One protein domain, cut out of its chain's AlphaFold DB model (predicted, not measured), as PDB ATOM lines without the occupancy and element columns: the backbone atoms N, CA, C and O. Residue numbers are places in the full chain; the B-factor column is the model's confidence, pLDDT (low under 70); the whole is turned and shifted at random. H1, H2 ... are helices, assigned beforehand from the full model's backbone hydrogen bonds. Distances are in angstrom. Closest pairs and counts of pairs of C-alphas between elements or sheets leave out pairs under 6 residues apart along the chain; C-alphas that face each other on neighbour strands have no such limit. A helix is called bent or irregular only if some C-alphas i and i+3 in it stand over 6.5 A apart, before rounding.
ATOM      1  N   SER A   4      64.623  14.077  32.684       59.59
ATOM      2  CA  SER A   4      65.614  13.048  32.366       59.59
ATOM      3  C   SER A   4      65.017  11.820  31.656       59.59
ATOM      4  O   SER A   4      65.695  11.198  30.847       59.59
ATOM      5  N   LYS A   5      63.730  11.493  31.872       57.28
ATOM      6  CA  LYS A   5      63.054  10.367  31.184       57.28
ATOM      7  C   LYS A   5      62.638  10.670  29.742       57.28
ATOM      8  O   LYS A   5      62.438   9.744  28.962       57.28
ATOM      9  N   PHE A   6      62.485  11.947  29.391       56.28
ATOM     10  CA  PHE A   6      62.129  12.354  28.028       56.28
ATOM     11  C   PHE A   6      63.341  12.335  27.090       56.28
ATOM     12  O   PHE A   6      63.184  12.016  25.913       56.28
ATOM     13  N   LEU A   7      64.545  12.592  27.612       57.19
ATOM     14  CA  LEU A   7      65.788  12.483  26.842       57.19
ATOM     15  C   LEU A   7      66.096  11.030  26.438       57.19
ATOM     16  O   LEU A   7      66.540  10.796  25.318       57.19
ATOM     17  N   ASP A   8      65.793  10.058  27.303       64.69
ATOM     18  CA  ASP A   8      65.990   8.627  27.014       64.69
ATOM     19  C   ASP A   8      65.063   8.119  25.899       64.69
ATOM     20  O   ASP A   8      65.457   7.327  25.044       64.69
ATOM     21  N   MET A   9      63.821   8.610  25.865       63.47
ATOM     22  CA  MET A   9      62.867   8.241  24.819       63.47
ATOM     23  C   MET A   9      63.268   8.829  23.462       63.47
ATOM     24  O   MET A   9      63.143   8.150  22.444       63.47
ATOM     25  N   GLN A  10      63.803  10.054  23.445       57.91
ATOM     26  CA  GLN A  10      64.302  10.674  22.217       57.91
ATOM     27  C   GLN A  10      65.538   9.940  21.673       57.91
ATOM     28  O   GLN A  10      65.611   9.690  20.475       57.91
ATOM     29  N   ALA A  11      66.440   9.479  22.544       62.41
ATOM     30  CA  ALA A  11      67.605   8.684  22.145       62.41
ATOM     31  C   ALA A  11      67.226   7.333  21.501       62.41
ATOM     32  O   ALA A  11      67.893   6.866  20.575       62.41
ATOM     33  N   ILE A  12      66.129   6.712  21.947       64.62
ATOM     34  CA  ILE A  12      65.599   5.474  21.353       64.62
ATOM     35  C   ILE A  12      64.984   5.745  19.972       64.62
ATOM     36  O   ILE A  12      65.197   4.963  19.044       64.62
ATOM     37  N   ILE A  13      64.262   6.860  19.816       63.59
ATOM     38  CA  ILE A  13      63.673   7.274  18.532       63.59
ATOM     39  C   ILE A  13      64.777   7.607  17.521       63.59
ATOM     40  O   ILE A  13      64.701   7.160  16.380       63.59
ATOM     41  N   ASP A  14      65.834   8.303  17.938       62.25
ATOM     42  CA  ASP A  14      66.948   8.680  17.060       62.25
ATOM     43  C   ASP A  14      67.777   7.458  16.621       62.25
ATOM     44  O   ASP A  14      68.221   7.392  15.477       62.25
ATOM     45  N   SER A  15      67.915   6.438  17.476       63.25
ATOM     46  CA  SER A  15      68.529   5.147  17.117       63.25
ATOM     47  C   SER A  15      67.675   4.364  16.109       63.25
ATOM     48  O   SER A  15      68.181   3.820  15.124       63.25
ATOM     49  N   PHE A  16      66.354   4.370  16.299       62.66
ATOM     50  CA  PHE A  16      65.410   3.731  15.384       62.66
ATOM     51  C   PHE A  16      65.342   4.447  14.023       62.66
ATOM     52  O   PHE A  16      65.293   3.792  12.983       62.66
ATOM     53  N   MET A  17      65.408   5.780  14.010       56.25
ATOM     54  CA  MET A  17      65.404   6.600  12.791       56.25
ATOM     55  C   MET A  17      66.781   6.669  12.104       56.25
ATOM     56  O   MET A  17      66.858   6.822  10.887       56.25
ATOM     57  N   GLY A  18      67.883   6.488  12.836       57.44
ATOM     58  CA  GLY A  18      69.217   6.312  12.253       57.44
ATOM     59  C   GLY A  18      69.304   5.045  11.396       57.44
ATOM     60  O   GLY A  18      69.797   5.085  10.269       57.44
ATOM     61  N   ALA A  19      68.705   3.946  11.871       54.59
ATOM     62  CA  ALA A  19      68.640   2.686  11.132       54.59
ATOM     63  C   ALA A  19      67.802   2.771   9.838       54.59
ATOM     64  O   ALA A  19      68.049   2.017   8.894       54.59
ATOM     65  N   THR A  20      66.835   3.695   9.752       54.84
ATOM     66  CA  THR A  20      66.043   3.914   8.526       54.84
ATOM     67  C   THR A  20      66.777   4.789   7.507       54.84
ATOM     68  O   THR A  20      66.650   4.548   6.305       54.84
ATOM     69  N   SER A  21      67.612   5.733   7.959       52.25
ATOM     70  CA  SER A  21      68.494   6.542   7.102       52.25
ATOM     71  C   SER A  21      69.572   5.693   6.414       52.25
ATOM     72  O   SER A  21      69.822   5.848   5.216       52.25
ATOM     73  N   ASP A  22      70.155   4.724   7.123       54.34
ATOM     74  CA  ASP A  22      71.135   3.790   6.546       54.34
ATOM     75  C   ASP A  22      70.502   2.852   5.503       54.34
ATOM     76  O   ASP A  22      71.106   2.572   4.462       54.34
ATOM     77  N   TYR A  23      69.248   2.436   5.718       53.00
ATOM     78  CA  TYR A  23      68.460   1.700   4.721       53.00
ATOM     79  C   TYR A  23      68.142   2.547   3.480       53.00
ATOM     80  O   TYR A  23      68.201   2.047   2.353       53.00
ATOM     81  N   PHE A  24      67.836   3.834   3.664       52.50
ATOM     82  CA  PHE A  24      67.546   4.756   2.566       52.50
ATOM     83  C   PHE A  24      68.793   5.024   1.703       52.50
ATOM     84  O   PHE A  24      68.735   4.936   0.474       52.50
ATOM     85  N   ASN A  25      69.952   5.229   2.335       52.91
ATOM     86  CA  ASN A  25      71.231   5.474   1.657       52.91
ATOM     87  C   ASN A  25      71.798   4.236   0.935       52.91
ATOM     88  O   ASN A  25      72.535   4.368  -0.049       52.91
ATOM     89  N   LEU A  26      71.438   3.020   1.365       52.06
ATOM     90  CA  LEU A  26      71.791   1.786   0.652       52.06
ATOM     91  C   LEU A  26      71.070   1.678  -0.704       52.06
ATOM     92  O   LEU A  26      71.629   1.150  -1.667       52.06
ATOM     93  N   CYS A  27      69.859   2.233  -0.806       50.47
ATOM     94  CA  CYS A  27      69.094   2.273  -2.049       50.47
ATOM     95  C   CYS A  27      69.713   3.254  -3.062       50.47
ATOM     96  O   CYS A  27      69.756   2.977  -4.265       50.47
ATOM     97  N   GLU A  28      70.272   4.367  -2.585       46.47
ATOM     98  CA  GLU A  28      70.824   5.416  -3.446       46.47
ATOM     99  C   GLU A  28      72.159   5.011  -4.096       46.47
ATOM    100  O   GLU A  28      72.337   5.189  -5.302       46.47
ATOM    101  N   LYS A  29      73.042   4.318  -3.361       49.78
ATOM    102  CA  LYS A  29      74.325   3.799  -3.888       49.78
ATOM    103  C   LYS A  29      74.184   2.750  -4.999       49.78
ATOM    104  O   LYS A  29      75.155   2.455  -5.695       49.78
ATOM    105  N   SER A  30      72.996   2.175  -5.188       46.66
ATOM    106  CA  SER A  30      72.738   1.208  -6.264       46.66
ATOM    107  C   SER A  30      72.507   1.860  -7.638       46.66
ATOM    108  O   SER A  30      72.613   1.180  -8.661       46.66
ATOM    109  N   LYS A  31      72.256   3.179  -7.687       49.38
ATOM    110  CA  LYS A  31      71.948   3.918  -8.926       49.38
ATOM    111  C   LYS A  31      73.172   4.341  -9.747       49.38
ATOM    112  O   LYS A  31      73.002   4.734 -10.894       49.38
ATOM    113  N   GLU A  32      74.394   4.210  -9.230       50.75
ATOM    114  CA  GLU A  32      75.617   4.671  -9.921       50.75
ATOM    115  C   GLU A  32      76.326   3.596 -10.776       50.75
ATOM    116  O   GLU A  32      77.352   3.865 -11.398       50.75
ATOM    117  N   ARG A  33      75.788   2.370 -10.880       49.03
ATOM    118  CA  ARG A  33      76.373   1.282 -11.705       49.03
ATOM    119  C   ARG A  33      75.725   1.097 -13.083       49.03
ATOM    120  O   ARG A  33      75.868   0.045 -13.706       49.03
ATOM    121  N   THR A  34      75.022   2.101 -13.594       43.97
ATOM    122  CA  THR A  34      74.314   2.054 -14.888       43.97
ATOM    123  C   THR A  34      75.147   2.495 -16.093       43.97
ATOM    124  O   THR A  34      74.628   2.511 -17.199       43.97
ATOM    125  N   ASN A  35      76.450   2.751 -15.947       53.28
ATOM    126  CA  ASN A  35      77.287   3.210 -17.069       53.28
ATOM    127  C   ASN A  35      77.895   2.099 -17.950       53.28
ATOM    128  O   ASN A  35      78.621   2.400 -18.887       53.28
ATOM    129  N   ILE A  36      77.581   0.818 -17.710       49.16
ATOM    130  CA  ILE A  36      78.027  -0.292 -18.587       49.16
ATOM    131  C   ILE A  36      76.841  -0.996 -19.274       49.16
ATOM    132  O   ILE A  36      77.003  -1.604 -20.328       49.16
ATOM    133  N   LYS A  37      75.617  -0.869 -18.740       50.47
ATOM    134  CA  LYS A  37      74.425  -1.529 -19.302       50.47
ATOM    135  C   LYS A  37      73.783  -0.768 -20.470       50.47
ATOM    136  O   LYS A  37      73.135  -1.411 -21.287       50.47
ATOM    137  N   LEU A  38      74.003   0.549 -20.580       51.19
ATOM    138  CA  LEU A  38      73.488   1.377 -21.686       51.19
ATOM    139  C   LEU A  38      74.228   1.151 -23.020       51.19
ATOM    140  O   LEU A  38      73.618   1.224 -24.080       51.19
ATOM    141  N   ALA A  39      75.517   0.798 -22.990       48.44
ATOM    142  CA  ALA A  39      76.304   0.600 -24.213       48.44
ATOM    143  C   ALA A  39      75.927  -0.684 -24.986       48.44
ATOM    144  O   ALA A  39      76.079  -0.754 -26.201       48.44
ATOM    145  N   TYR A  40      75.400  -1.705 -24.296       50.88
ATOM    146  CA  TYR A  40      74.983  -2.970 -24.918       50.88
ATOM    147  C   TYR A  40      73.568  -2.926 -25.513       50.88
ATOM    148  O   TYR A  40      73.209  -3.790 -26.315       50.88
ATOM    149  N   THR A  41      72.750  -1.944 -25.132       49.84
ATOM    150  CA  THR A  41      71.360  -1.836 -25.596       49.84
ATOM    151  C   THR A  41      71.234  -1.143 -26.948       49.84
ATOM    152  O   THR A  41      70.346  -1.492 -27.721       49.84
ATOM    153  N   GLU A  42      72.149  -0.235 -27.282       52.25
ATOM    154  CA  GLU A  42      72.097   0.529 -28.536       52.25
ATOM    155  C   GLU A  42      72.441  -0.339 -29.760       52.25
ATOM    156  O   GLU A  42      71.802  -0.224 -30.802       52.25
ATOM    157  N   ALA A  43      73.363  -1.300 -29.616       50.69
ATOM    158  CA  ALA A  43      73.720  -2.228 -30.693       50.69
ATOM    159  C   ALA A  43      72.643  -3.298 -30.967       50.69
ATOM    160  O   ALA A  43      72.525  -3.779 -32.090       50.69
ATOM    161  N   LYS A  44      71.835  -3.663 -29.960       49.72
ATOM    162  CA  LYS A  44      70.783  -4.690 -30.083       49.72
ATOM    163  C   LYS A  44      69.433  -4.123 -30.553       49.72
ATOM    164  O   LYS A  44      68.559  -4.888 -30.946       49.72
ATOM    165  N   ALA A  45      69.259  -2.800 -30.533       52.34
ATOM    166  CA  ALA A  45      68.030  -2.130 -30.961       52.34
ATOM    167  C   ALA A  45      67.841  -2.105 -32.492       52.34
ATOM    168  O   ALA A  45      66.707  -2.041 -32.957       52.34
ATOM    169  N   ASN A  46      68.917  -2.230 -33.277       55.25
ATOM    170  CA  ASN A  46      68.852  -2.127 -34.741       55.25
ATOM    171  C   ASN A  46      68.439  -3.417 -35.480       55.25
ATOM    172  O   ASN A  46      68.297  -3.388 -36.699       55.25
ATOM    173  N   GLU A  47      68.191  -4.533 -34.784       57.47
ATOM    174  CA  GLU A  47      67.673  -5.770 -35.404       57.47
ATOM    175  C   GLU A  47      66.216  -6.108 -35.016       57.47
ATOM    176  O   GLU A  47      65.622  -7.019 -35.593       57.47
ATOM    177  N   ILE A  48      65.585  -5.367 -34.094       51.19
ATOM    178  CA  ILE A  48      64.230  -5.666 -33.569       51.19
ATOM    179  C   ILE A  48      63.154  -4.753 -34.198       51.19
ATOM    180  O   ILE A  48      62.146  -4.430 -33.581       51.19
ATOM    181  N   GLU A  49      63.317  -4.335 -35.454       55.66
ATOM    182  CA  GLU A  49      62.293  -3.541 -36.166       55.66
ATOM    183  C   GLU A  49      61.208  -4.406 -36.856       55.66
ATOM    184  O   GLU A  49      60.424  -3.903 -37.655       55.66
ATOM    185  N   LYS A  50      61.116  -5.722 -36.585       52.84
ATOM    186  CA  LYS A  50      60.161  -6.610 -37.298       52.84
ATOM    187  C   LYS A  50      59.213  -7.474 -36.464       52.84
ATOM    188  O   LYS A  50      58.456  -8.244 -37.045       52.84
ATOM    189  N   ALA A  51      59.150  -7.327 -35.144       56.19
ATOM    190  CA  ALA A  51      58.148  -8.041 -34.347       56.19
ATOM    191  C   ALA A  51      57.640  -7.162 -33.204       56.19
ATOM    192  O   ALA A  51      58.306  -7.010 -32.187       56.19
ATOM    193  N   LYS A  52      56.458  -6.564 -33.390       41.97
ATOM    194  CA  LYS A  52      55.764  -5.750 -32.381       41.97
ATOM    195  C   LYS A  52      55.441  -6.625 -31.156       41.97
ATOM    196  O   LYS A  52      54.572  -7.491 -31.272       41.97
ATOM    197  N   PRO A  53      56.056  -6.412 -29.978       44.59
ATOM    198  CA  PRO A  53      55.591  -7.048 -28.760       44.59
ATOM    199  C   PRO A  53      54.414  -6.224 -28.233       44.59
ATOM    200  O   PRO A  53      54.559  -5.045 -27.908       44.59
ATOM    201  N   LYS A  54      53.222  -6.824 -28.176       57.00
ATOM    202  CA  LYS A  54      52.066  -6.222 -27.503       57.00
ATOM    203  C   LYS A  54      52.314  -6.295 -25.997       57.00
ATOM    204  O   LYS A  54      52.040  -7.313 -25.372       57.00
ATOM    205  N   VAL A  55      52.889  -5.233 -25.440       56.47
ATOM    206  CA  VAL A  55      52.974  -5.027 -23.991       56.47
ATOM    207  C   VAL A  55      51.540  -4.896 -23.473       56.47
ATOM    208  O   VAL A  55      50.820  -3.987 -23.881       56.47
ATOM    209  N   ILE A  56      51.096  -5.844 -22.648       62.31
ATOM    210  CA  ILE A  56      49.828  -5.738 -21.920       62.31
ATOM    211  C   ILE A  56      50.165  -5.010 -20.620       62.31
ATOM    212  O   ILE A  56      50.777  -5.580 -19.722       62.31
ATOM    213  N   GLU A  57      49.853  -3.720 -20.570       64.12
ATOM    214  CA  GLU A  57      49.961  -2.904 -19.364       64.12
ATOM    215  C   GLU A  57      48.712  -3.185 -18.507       64.12
ATOM    216  O   GLU A  57      47.603  -2.782 -18.858       64.12
ATOM    217  N   GLU A  58      48.851  -3.962 -17.430       56.19
ATOM    218  CA  GLU A  58      47.722  -4.335 -16.566       56.19
ATOM    219  C   GLU A  58      47.368  -3.190 -15.598       56.19
ATOM    220  O   GLU A  58      47.813  -3.156 -14.450       56.19
ATOM    221  N   ASN A  59      46.552  -2.227 -16.046       58.12
ATOM    222  CA  ASN A  59      45.967  -1.207 -15.169       58.12
ATOM    223  C   ASN A  59      44.649  -1.700 -14.543       58.12
ATOM    224  O   ASN A  59      43.555  -1.318 -14.952       58.12
ATOM    225  N   LEU A  60      44.764  -2.539 -13.511       57.91
ATOM    226  CA  LEU A  60      43.629  -3.104 -12.757       57.91
ATOM    227  C   LEU A  60      42.752  -2.048 -12.053       57.91
ATOM    228  O   LEU A  60      41.649  -2.367 -11.619       57.91
ATOM    229  N   SER A  61      43.217  -0.799 -11.931       59.22
ATOM    230  CA  SER A  61      42.506   0.269 -11.210       59.22
ATOM    231  C   SER A  61      41.373   0.908 -12.023       59.22
ATOM    232  O   SER A  61      40.542   1.610 -11.451       59.22
ATOM    233  N   THR A  62      41.341   0.699 -13.344       63.22
ATOM    234  CA  THR A  62      40.377   1.345 -14.257       63.22
ATOM    235  C   THR A  62      39.547   0.375 -15.092       63.22
ATOM    236  O   THR A  62      38.590   0.810 -15.723       63.22
ATOM    237  N   THR A  63      39.903  -0.909 -15.126       68.56
ATOM    238  CA  THR A  63      39.264  -1.890 -16.013       68.56
ATOM    239  C   THR A  63      38.028  -2.501 -15.365       68.56
ATOM    240  O   THR A  63      38.077  -2.989 -14.234       68.56
ATOM    241  N   THR A  64      36.908  -2.487 -16.086       85.69
ATOM    242  CA  THR A  64      35.662  -3.122 -15.628       85.69
ATOM    243  C   THR A  64      35.751  -4.651 -15.708       85.69
ATOM    244  O   THR A  64      36.579  -5.210 -16.432       85.69
ATOM    245  N   LEU A  65      34.901  -5.364 -14.963       84.75
ATOM    246  CA  LEU A  65      34.879  -6.834 -14.980       84.75
ATOM    247  C   LEU A  65      34.541  -7.371 -16.381       84.75
ATOM    248  O   LEU A  65      35.095  -8.374 -16.833       84.75
ATOM    249  N   GLU A  66      33.657  -6.671 -17.078       86.19
ATOM    250  CA  GLU A  66      33.263  -6.928 -18.456       86.19
ATOM    251  C   GLU A  66      34.459  -6.771 -19.406       86.19
ATOM    252  O   GLU A  66      34.755  -7.676 -20.183       86.19
ATOM    253  N   GLU A  67      35.226  -5.684 -19.288       87.69
ATOM    254  CA  GLU A  67      36.433  -5.462 -20.098       87.69
ATOM    255  C   GLU A  67      37.516  -6.518 -19.847       87.69
ATOM    256  O   GLU A  67      38.179  -6.966 -20.791       87.69
ATOM    257  N   LEU A  68      37.687  -6.956 -18.596       87.94
ATOM    258  CA  LEU A  68      38.591  -8.061 -18.261       87.94
ATOM    259  C   LEU A  68      38.150  -9.352 -18.955       87.94
ATOM    260  O   LEU A  68      38.970 -10.028 -19.580       87.94
ATOM    261  N   THR A  69      36.853  -9.662 -18.908       90.06
ATOM    262  CA  THR A  69      36.263 -10.831 -19.580       90.06
ATOM    263  C   THR A  69      36.554 -10.795 -21.078       90.06
ATOM    264  O   THR A  69      37.135 -11.735 -21.631       90.06
ATOM    265  N   THR A  70      36.252  -9.666 -21.723       92.19
ATOM    266  CA  THR A  70      36.523  -9.427 -23.143       92.19
ATOM    267  C   THR A  70      38.000  -9.596 -23.483       92.19
ATOM    268  O   THR A  70      38.337 -10.180 -24.519       92.19
ATOM    269  N   THR A  71      38.890  -9.097 -22.626       92.25
ATOM    270  CA  THR A  71      40.342  -9.175 -22.818       92.25
ATOM    271  C   THR A  71      40.822 -10.620 -22.788       92.25
ATOM    272  O   THR A  71      41.545 -11.036 -23.695       92.25
ATOM    273  N   ILE A  72      40.364 -11.405 -21.810       93.12
ATOM    274  CA  ILE A  72      40.717 -12.824 -21.686       93.12
ATOM    275  C   ILE A  72      40.219 -13.609 -22.903       93.12
ATOM    276  O   ILE A  72      40.987 -14.373 -23.491       93.12
ATOM    277  N   ILE A  73      38.968 -13.394 -23.323       93.94
ATOM    278  CA  ILE A  73      38.398 -14.069 -24.500       93.94
ATOM    279  C   ILE A  73      39.231 -13.758 -25.746       93.94
ATOM    280  O   ILE A  73      39.641 -14.667 -26.467       93.94
ATOM    281  N   ASN A  74      39.536 -12.481 -25.979       93.44
ATOM    282  CA  ASN A  74      40.330 -12.062 -27.132       93.44
ATOM    283  C   ASN A  74      41.745 -12.638 -27.107       93.44
ATOM    284  O   ASN A  74      42.263 -13.023 -28.153       93.44
ATOM    285  N   GLN A  75      42.371 -12.716 -25.935       92.75
ATOM    286  CA  GLN A  75      43.704 -13.289 -25.800       92.75
ATOM    287  C   GLN A  75      43.730 -14.759 -26.229       92.75
ATOM    288  O   GLN A  75      44.606 -15.143 -27.002       92.75
ATOM    289  N   VAL A  76      42.760 -15.561 -25.785       93.69
ATOM    290  CA  VAL A  76      42.667 -16.984 -26.156       93.69
ATOM    291  C   VAL A  76      42.408 -17.150 -27.658       93.69
ATOM    292  O   VAL A  76      43.023 -17.996 -28.307       93.69
ATOM    293  N   LEU A  77      41.554 -16.309 -28.248       90.81
ATOM    294  CA  LEU A  77      41.279 -16.357 -29.688       90.81
ATOM    295  C   LEU A  77      42.513 -16.010 -30.528       90.81
ATOM    296  O   LEU A  77      42.819 -16.721 -31.481       90.81
ATOM    297  N   ILE A  78      43.259 -14.969 -30.147       90.12
ATOM    298  CA  ILE A  78      44.495 -14.565 -30.838       90.12
ATOM    299  C   ILE A  78      45.550 -15.677 -30.783       90.12
ATOM    300  O   ILE A  78      46.285 -15.868 -31.745       90.12
ATOM    301  N   GLN A  79      45.616 -16.434 -29.686       89.06
ATOM    302  CA  GLN A  79      46.559 -17.551 -29.543       89.06
ATOM    303  C   GLN A  79      46.268 -18.730 -30.482       89.06
ATOM    304  O   GLN A  79      47.147 -19.559 -30.692       89.06
ATOM    305  N   THR A  80      45.057 -18.813 -31.033       82.31
ATOM    306  CA  THR A  80      44.595 -19.971 -31.811       82.31
ATOM    307  C   THR A  80      44.825 -19.804 -33.317       82.31
ATOM    308  O   THR A  80      44.721 -20.783 -34.041       82.31
ATOM    309  N   ASP A  81      45.163 -18.596 -33.790       87.00
ATOM    310  CA  ASP A  81      45.456 -18.237 -35.200       87.00
ATOM    311  C   ASP A  81      44.407 -18.688 -36.246       87.00
ATOM    312  O   ASP A  81      44.643 -18.690 -37.452       87.00
ATOM    313  N   ILE A  82      43.210 -19.068 -35.794       89.69
ATOM    314  CA  ILE A  82      42.104 -19.528 -36.633       89.69
ATOM    315  C   ILE A  82      40.907 -18.630 -36.358       89.69
ATOM    316  O   ILE A  82      40.524 -18.403 -35.211       89.69
ATOM    317  N   GLU A  83      40.285 -18.121 -37.417       91.31
ATOM    318  CA  GLU A  83      39.069 -17.326 -37.286       91.31
ATOM    319  C   GLU A  83      37.892 -18.192 -36.799       91.31
ATOM    320  O   GLU A  83      37.713 -19.310 -37.293       91.31
ATOM    321  N   PRO A  84      37.023 -17.688 -35.901       91.94
ATOM    322  CA  PRO A  84      35.886 -18.440 -35.356       91.94
ATOM    323  C   PRO A  84      34.948 -19.088 -36.384       91.94
ATOM    324  O   PRO A  84      34.306 -20.100 -36.098       91.94
ATOM    325  N   GLU A  85      34.844 -18.510 -37.578       92.38
ATOM    326  CA  GLU A  85      34.036 -19.025 -38.692       92.38
ATOM    327  C   GLU A  85      34.670 -20.242 -39.373       92.38
ATOM    328  O   GLU A  85      33.959 -21.071 -39.937       92.38
ATOM    329  N   ARG A  86      35.997 -20.367 -39.292       93.94
ATOM    330  CA  ARG A  86      36.788 -21.449 -39.890       93.94
ATOM    331  C   ARG A  86      37.142 -22.555 -38.900       93.94
ATOM    332  O   ARG A  86      37.577 -23.616 -39.335       93.94
ATOM    333  N   MET A  87      36.950 -22.314 -37.602       94.44
ATOM    334  CA  MET A  87      37.184 -23.314 -36.562       94.44
ATOM    335  C   MET A  87      36.239 -24.509 -36.716       94.44
ATOM    336  O   MET A  87      35.013 -24.362 -36.795       94.44
ATOM    337  N   SER A  88      36.817 -25.700 -36.659       95.56
ATOM    338  CA  SER A  88      36.105 -26.956 -36.468       95.56
ATOM    339  C   SER A  88      35.397 -27.001 -35.101       95.56
ATOM    340  O   SER A  88      35.744 -26.256 -34.176       95.56
ATOM    341  N   PRO A  89      34.394 -27.880 -34.927       94.19
ATOM    342  CA  PRO A  89      33.729 -28.047 -33.638       94.19
ATOM    343  C   PRO A  89      34.694 -28.394 -32.497       94.19
ATOM    344  O   PRO A  89      34.544 -27.850 -31.406       94.19
ATOM    345  N   ASP A  90      35.697 -29.234 -32.759       94.75
ATOM    346  CA  ASP A  90      36.671 -29.669 -31.751       94.75
ATOM    347  C   ASP A  90      37.588 -28.520 -31.314       94.75
ATOM    348  O   ASP A  90      37.834 -28.343 -30.120       94.75
ATOM    349  N   GLU A  91      38.017 -27.666 -32.249       95.56
ATOM    350  CA  GLU A  91      38.770 -26.447 -31.928       95.56
ATOM    351  C   GLU A  91      37.930 -25.495 -31.069       95.56
ATOM    352  O   GLU A  91      38.413 -24.987 -30.058       95.56
ATOM    353  N   LYS A  92      36.640 -25.312 -31.385       96.00
ATOM    354  CA  LYS A  92      35.744 -24.496 -30.544       96.00
ATOM    355  C   LYS A  92      35.583 -25.079 -29.139       96.00
ATOM    356  O   LYS A  92      35.548 -24.314 -28.176       96.00
ATOM    357  N   VAL A  93      35.504 -26.404 -29.003       96.75
ATOM    358  CA  VAL A  93      35.475 -27.073 -27.690       96.75
ATOM    359  C   VAL A  93      36.769 -26.807 -26.923       96.75
ATOM    360  O   VAL A  93      36.702 -26.475 -25.742       96.75
ATOM    361  N   ALA A  94      37.930 -26.881 -27.579       96.19
ATOM    362  CA  ALA A  94      39.219 -26.586 -26.955       96.19
ATOM    363  C   ALA A  94      39.306 -25.135 -26.451       96.19
ATOM    364  O   ALA A  94      39.800 -24.897 -25.349       96.19
ATOM    365  N   ILE A  95      38.770 -24.166 -27.200       96.88
ATOM    366  CA  ILE A  95      38.691 -22.767 -26.750       96.88
ATOM    367  C   ILE A  95      37.783 -22.623 -25.538       96.88
ATOM    368  O   ILE A  95      38.167 -22.001 -24.548       96.88
ATOM    369  N   VAL A  96      36.594 -23.225 -25.577       97.00
ATOM    370  CA  VAL A  96      35.678 -23.211 -24.430       97.00
ATOM    371  C   VAL A  96      36.324 -23.864 -23.205       97.00
ATOM    372  O   VAL A  96      36.162 -23.348 -22.104       97.00
ATOM    373  N   ALA A  97      37.114 -24.924 -23.381       97.00
ATOM    374  CA  ALA A  97      37.861 -25.552 -22.292       97.00
ATOM    375  C   ALA A  97      38.889 -24.604 -21.663       97.00
ATOM    376  O   ALA A  97      38.904 -24.446 -20.442       97.00
ATOM    377  N   GLN A  98      39.682 -23.906 -22.479       96.56
ATOM    378  CA  GLN A  98      40.654 -22.923 -21.987       96.56
ATOM    379  C   GLN A  98      39.982 -21.753 -21.259       96.56
ATOM    380  O   GLN A  98      40.454 -21.306 -20.215       96.56
ATOM    381  N   LEU A  99      38.862 -21.251 -21.784       96.38
ATOM    382  CA  LEU A  99      38.095 -20.181 -21.136       96.38
ATOM    383  C   LEU A  99      37.473 -20.649 -19.813       96.38
ATOM    384  O   LEU A  99      37.414 -19.881 -18.852       96.38
ATOM    385  N   HIS A 100      37.049 -21.911 -19.747       96.25
ATOM    386  CA  HIS A 100      36.537 -22.527 -18.530       96.25
ATOM    387  C   HIS A 100      37.613 -22.665 -17.455       96.25
ATOM    388  O   HIS A 100      37.376 -22.275 -16.315       96.25
ATOM    389  N   GLU A 101      38.811 -23.121 -17.818       95.56
ATOM    390  CA  GLU A 101      39.956 -23.189 -16.905       95.56
ATOM    391  C   GLU A 101      40.357 -21.804 -16.373       95.56
ATOM    392  O   GLU A 101      40.681 -21.649 -15.199       95.56
ATOM    393  N   LYS A 102      40.249 -20.765 -17.209       93.94
ATOM    394  CA  LYS A 102      40.491 -19.365 -16.822       93.94
ATOM    395  C   LYS A 102      39.371 -18.745 -15.975       93.94
ATOM    396  O   LYS A 102      39.474 -17.580 -15.607       93.94
ATOM    397  N   GLY A 103      38.298 -19.482 -15.680       93.94
ATOM    398  CA  GLY A 103      37.197 -19.011 -14.836       93.94
ATOM    399  C   GLY A 103      36.266 -17.996 -15.503       93.94
ATOM    400  O   GLY A 103      35.451 -17.385 -14.815       93.94
ATOM    401  N   VAL A 104      36.327 -17.830 -16.830       95.38
ATOM    402  CA  VAL A 104      35.505 -16.853 -17.574       95.38
ATOM    403  C   VAL A 104      34.009 -17.086 -17.337       95.38
ATOM    404  O   VAL A 104      33.253 -16.137 -17.143       95.38
ATOM    405  N   PHE A 105      33.583 -18.350 -17.260       95.25
ATOM    406  CA  PHE A 105      32.174 -18.715 -17.063       95.25
ATOM    407  C   PHE A 105      31.641 -18.505 -15.638       95.25
ATOM    408  O   PHE A 105      30.449 -18.698 -15.405       95.25
ATOM    409  N   LEU A 106      32.483 -18.084 -14.689       92.94
ATOM    410  CA  LEU A 106      32.030 -17.640 -13.364       92.94
ATOM    411  C   LEU A 106      31.390 -16.248 -13.426       92.94
ATOM    412  O   LEU A 106      30.626 -15.866 -12.539       92.94
ATOM    413  N   LEU A 107      31.710 -15.487 -14.472       92.75
ATOM    414  CA  LEU A 107      31.255 -14.120 -14.650       92.75
ATOM    415  C   LEU A 107      29.890 -14.112 -15.335       92.75
ATOM    416  O   LEU A 107      29.633 -14.855 -16.289       92.75
ATOM    417  N   LYS A 108      28.985 -13.263 -14.846       89.31
ATOM    418  CA  LYS A 108      27.630 -13.150 -15.389       89.31
ATOM    419  C   LYS A 108      27.681 -12.654 -16.836       89.31
ATOM    420  O   LYS A 108      28.372 -11.693 -17.135       89.31
ATOM    421  N   GLY A 109      26.910 -13.284 -17.722       91.31
ATOM    422  CA  GLY A 109      26.814 -12.877 -19.132       91.31
ATOM    423  C   GLY A 109      27.960 -13.365 -20.025       91.31
ATOM    424  O   GLY A 109      27.849 -13.273 -21.243       91.31
ATOM    425  N   SER A 110      28.998 -13.980 -19.454       94.56
ATOM    426  CA  SER A 110      30.138 -14.541 -20.194       94.56
ATOM    427  C   SER A 110      29.736 -15.550 -21.275       94.56
ATOM    428  O   SER A 110      30.327 -15.573 -22.350       94.56
ATOM    429  N   VAL A 111      28.705 -16.368 -21.032       96.44
ATOM    430  CA  VAL A 111      28.212 -17.351 -22.013       96.44
ATOM    431  C   VAL A 111      27.719 -16.672 -23.292       96.44
ATOM    432  O   VAL A 111      28.011 -17.160 -24.382       96.44
ATOM    433  N   ILE A 112      27.012 -15.545 -23.156       96.56
ATOM    434  CA  ILE A 112      26.493 -14.764 -24.286       96.56
ATOM    435  C   ILE A 112      27.671 -14.203 -25.086       96.56
ATOM    436  O   ILE A 112      27.764 -14.426 -26.292       96.56
ATOM    437  N   GLU A 113      28.628 -13.568 -24.404       95.62
ATOM    438  CA  GLU A 113      29.802 -12.979 -25.052       95.62
ATOM    439  C   GLU A 113      30.652 -14.030 -25.785       95.62
ATOM    440  O   GLU A 113      31.039 -13.842 -26.940       95.62
ATOM    441  N   VAL A 114      30.913 -15.178 -25.154       96.81
ATOM    442  CA  VAL A 114      31.674 -16.270 -25.778       96.81
ATOM    443  C   VAL A 114      30.929 -16.838 -26.988       96.81
ATOM    444  O   VAL A 114      31.560 -17.132 -28.007       96.81
ATOM    445  N   ALA A 115      29.603 -16.971 -26.919       97.38
ATOM    446  CA  ALA A 115      28.791 -17.448 -28.035       97.38
ATOM    447  C   ALA A 115      28.893 -16.510 -29.251       97.38
ATOM    448  O   ALA A 115      29.135 -16.970 -30.372       97.38
ATOM    449  N   GLU A 116      28.806 -15.198 -29.025       96.38
ATOM    450  CA  GLU A 116      28.963 -14.181 -30.068       96.38
ATOM    451  C   GLU A 116      30.359 -14.205 -30.695       96.38
ATOM    452  O   GLU A 116      30.493 -14.181 -31.923       96.38
ATOM    453  N   ARG A 117      31.412 -14.301 -29.873       94.88
ATOM    454  CA  ARG A 117      32.803 -14.333 -30.353       94.88
ATOM    455  C   ARG A 117      33.130 -15.613 -31.113       94.88
ATOM    456  O   ARG A 117      33.844 -15.550 -32.107       94.88
ATOM    457  N   LEU A 118      32.571 -16.754 -30.706       95.69
ATOM    458  CA  LEU A 118      32.748 -18.040 -31.391       95.69
ATOM    459  C   LEU A 118      31.754 -18.287 -32.536       95.69
ATOM    460  O   LEU A 118      31.775 -19.368 -33.140       95.69
ATOM    461  N   LYS A 119      30.887 -17.310 -32.846       96.06
ATOM    462  CA  LYS A 119      29.853 -17.397 -33.892       96.06
ATOM    463  C   LYS A 119      28.990 -18.650 -33.734       96.06
ATOM    464  O   LYS A 119      28.832 -19.455 -34.651       96.06
ATOM    465  N   THR A 120      28.487 -18.854 -32.525       96.31
ATOM    466  CA  THR A 120      27.694 -20.022 -32.138       96.31
ATOM    467  C   THR A 120      26.537 -19.609 -31.228       96.31
ATOM    468  O   THR A 120      26.485 -18.482 -30.752       96.31
ATOM    469  N   SER A 121      25.587 -20.511 -30.979       98.00
ATOM    470  CA  SER A 121      24.511 -20.278 -30.013       98.00
ATOM    471  C   SER A 121      24.963 -20.529 -28.572       98.00
ATOM    472  O   SER A 121      25.803 -21.399 -28.322       98.00
ATOM    473  N   GLU A 122      24.332 -19.853 -27.609       98.06
ATOM    474  CA  GLU A 122      24.516 -20.119 -26.173       98.06
ATOM    475  C   GLU A 122      24.266 -21.595 -25.835       98.06
ATOM    476  O   GLU A 122      25.043 -22.222 -25.120       98.06
ATOM    477  N   ALA A 123      23.228 -22.196 -26.431       97.62
ATOM    478  CA  ALA A 123      22.915 -23.617 -26.270       97.62
ATOM    479  C   ALA A 123      24.088 -24.533 -26.662       97.62
ATOM    480  O   ALA A 123      24.301 -25.582 -26.051       97.62
ATOM    481  N   THR A 124      24.874 -24.142 -27.667       97.94
ATOM    482  CA  THR A 124      26.083 -24.873 -28.060       97.94
ATOM    483  C   THR A 124      27.215 -24.685 -27.055       97.94
ATOM    484  O   THR A 124      27.881 -25.666 -26.735       97.94
ATOM    485  N   ILE A 125      27.393 -23.487 -26.492       98.12
ATOM    486  CA  ILE A 125      28.368 -23.266 -25.412       98.12
ATOM    487  C   ILE A 125      28.025 -24.131 -24.196       98.12
ATOM    488  O   ILE A 125      28.887 -24.859 -23.708       98.12
ATOM    489  N   TYR A 126      26.760 -24.163 -23.767       97.12
ATOM    490  CA  TYR A 126      26.322 -25.055 -22.686       97.12
ATOM    491  C   TYR A 126      26.556 -26.535 -23.010       97.12
ATOM    492  O   TYR A 126      26.941 -27.307 -22.131       97.12
ATOM    493  N   ARG A 127      26.362 -26.951 -24.270       97.38
ATOM    494  CA  ARG A 127      26.670 -28.318 -24.713       97.38
ATOM    495  C   ARG A 127      28.157 -28.638 -24.554       97.38
ATOM    496  O   ARG A 127      28.476 -29.712 -24.052       97.38
ATOM    497  N   TYR A 128      29.041 -27.721 -24.945       97.31
ATOM    498  CA  TYR A 128      30.487 -27.891 -24.798       97.31
ATOM    499  C   TYR A 128      30.907 -27.910 -23.327       97.31
ATOM    500  O   TYR A 128      31.614 -28.823 -22.918       97.31
ATOM    501  N   LEU A 129      30.381 -27.008 -22.495       96.25
ATOM    502  CA  LEU A 129      30.621 -27.022 -21.046       96.25
ATOM    503  C   LEU A 129      30.200 -28.349 -20.402       96.25
ATOM    504  O   LEU A 129      30.951 -28.935 -19.628       96.25
ATOM    505  N   LYS A 130      29.035 -28.878 -20.787       95.81
ATOM    506  CA  LYS A 130      28.549 -30.180 -20.312       95.81
ATOM    507  C   LYS A 130      29.441 -31.347 -20.743       95.81
ATOM    508  O   LYS A 130      29.478 -32.359 -20.052       95.81
ATOM    509  N   GLN A 131      30.105 -31.250 -21.893       93.62
ATOM    510  CA  GLN A 131      31.062 -32.262 -22.343       93.62
ATOM    511  C   GLN A 131      32.345 -32.242 -21.502       93.62
ATOM    512  O   GLN A 131      32.912 -33.304 -21.276       93.62
ATOM    513  N   LEU A 132      32.764 -31.067 -21.027       92.06
ATOM    514  CA  LEU A 132      33.964 -30.880 -20.204       92.06
ATOM    515  C   LEU A 132      33.764 -31.284 -18.737       92.06
ATOM    516  O   LEU A 132      34.723 -31.656 -18.076       92.06
ATOM    517  N   SER A 133      32.533 -31.208 -18.224       84.19
ATOM    518  CA  SER A 133      32.195 -31.564 -16.838       84.19
ATOM    519  C   SER A 133      31.873 -33.052 -16.631       84.19
ATOM    520  O   SER A 133      31.295 -33.403 -15.601       84.19
ATOM    521  N   ARG A 134      32.105 -33.895 -17.642       64.12
ATOM    522  CA  ARG A 134      31.903 -35.349 -17.563       64.12
ATOM    523  C   ARG A 134      33.113 -36.026 -16.947       64.12
ATOM    524  O   ARG A 134      32.870 -36.975 -16.175       64.12
TER     525      ARG A 134
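Overview. This is residues 4 to 134 of the 134 residues of a protein of bioreactor metagenome (UniProt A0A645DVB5). A compact head of four short helices, H3 to H6, packed crosswise, sits at the end of a long free arm, residues 4 to 59. The arm is a wide, open hook: the long helix H1 makes one limb, short H2 lies at the bend, and residues 52 to 59 lead back towards the head. The 131 printed residues hold six named helices, H1 to H6 in order, and no named strand; the class is all helix. The whole is extended, with a radius of gyration of the C-alphas of 27.2 A and spans of 80 by 52 by 28 A.

Arrangement. Start with H1, residues 4 to 33, and H2, residues 39 to 47; each touches no helix. Next find H3, residues 65 to 79, and H4, residues 89 to 101, a helical hairpin: they touch at C-alphas Ile 73 and Leu 99, the closest, 7.0 A apart, at a steep tilt of 45 degrees, opposite ways. H5, residues 110 to 117, only just touches H3, with 3 pairs of C-alphas within 8 A, the closest being Thr 69 and Ser 110 at 7.2 A. H6, residues 122 to 132, touches H4, about perpendicular at 75 degrees, closest at C-alphas Val 93 and Tyr 128, 5.8 A. H6 also touches H5, closest at C-alphas Ala 115 and Glu 122, 5.4 A. Every O i to N i+4 pair is within hydrogen-bond range in H3, H4, H5 and H6, against 18 of 26 in H1 and 1 of 5 in H2, where 1 of 6 O i to N i+3 pairs is.

Along the chain. Find C-alpha 4 at (65.614, 13.048, 32.366); from there H1 runs 46.9 A, only just irregular, with C-alphas 30 and 33 6.54 A apart. H3 spans 21.5 A and H4 18.5 A. H6 ends at C-alpha 132, (33.964, -30.880, -20.204).

Size, cuts and confidence. The C-alphas of Ser 4 and Arg 86, the two farthest apart, are 85.1 A apart. The printed part has no cut; the link from H2 to H3 is long. Look for low confidence, pLDDT under 70, at residues 4 to 63 and 134.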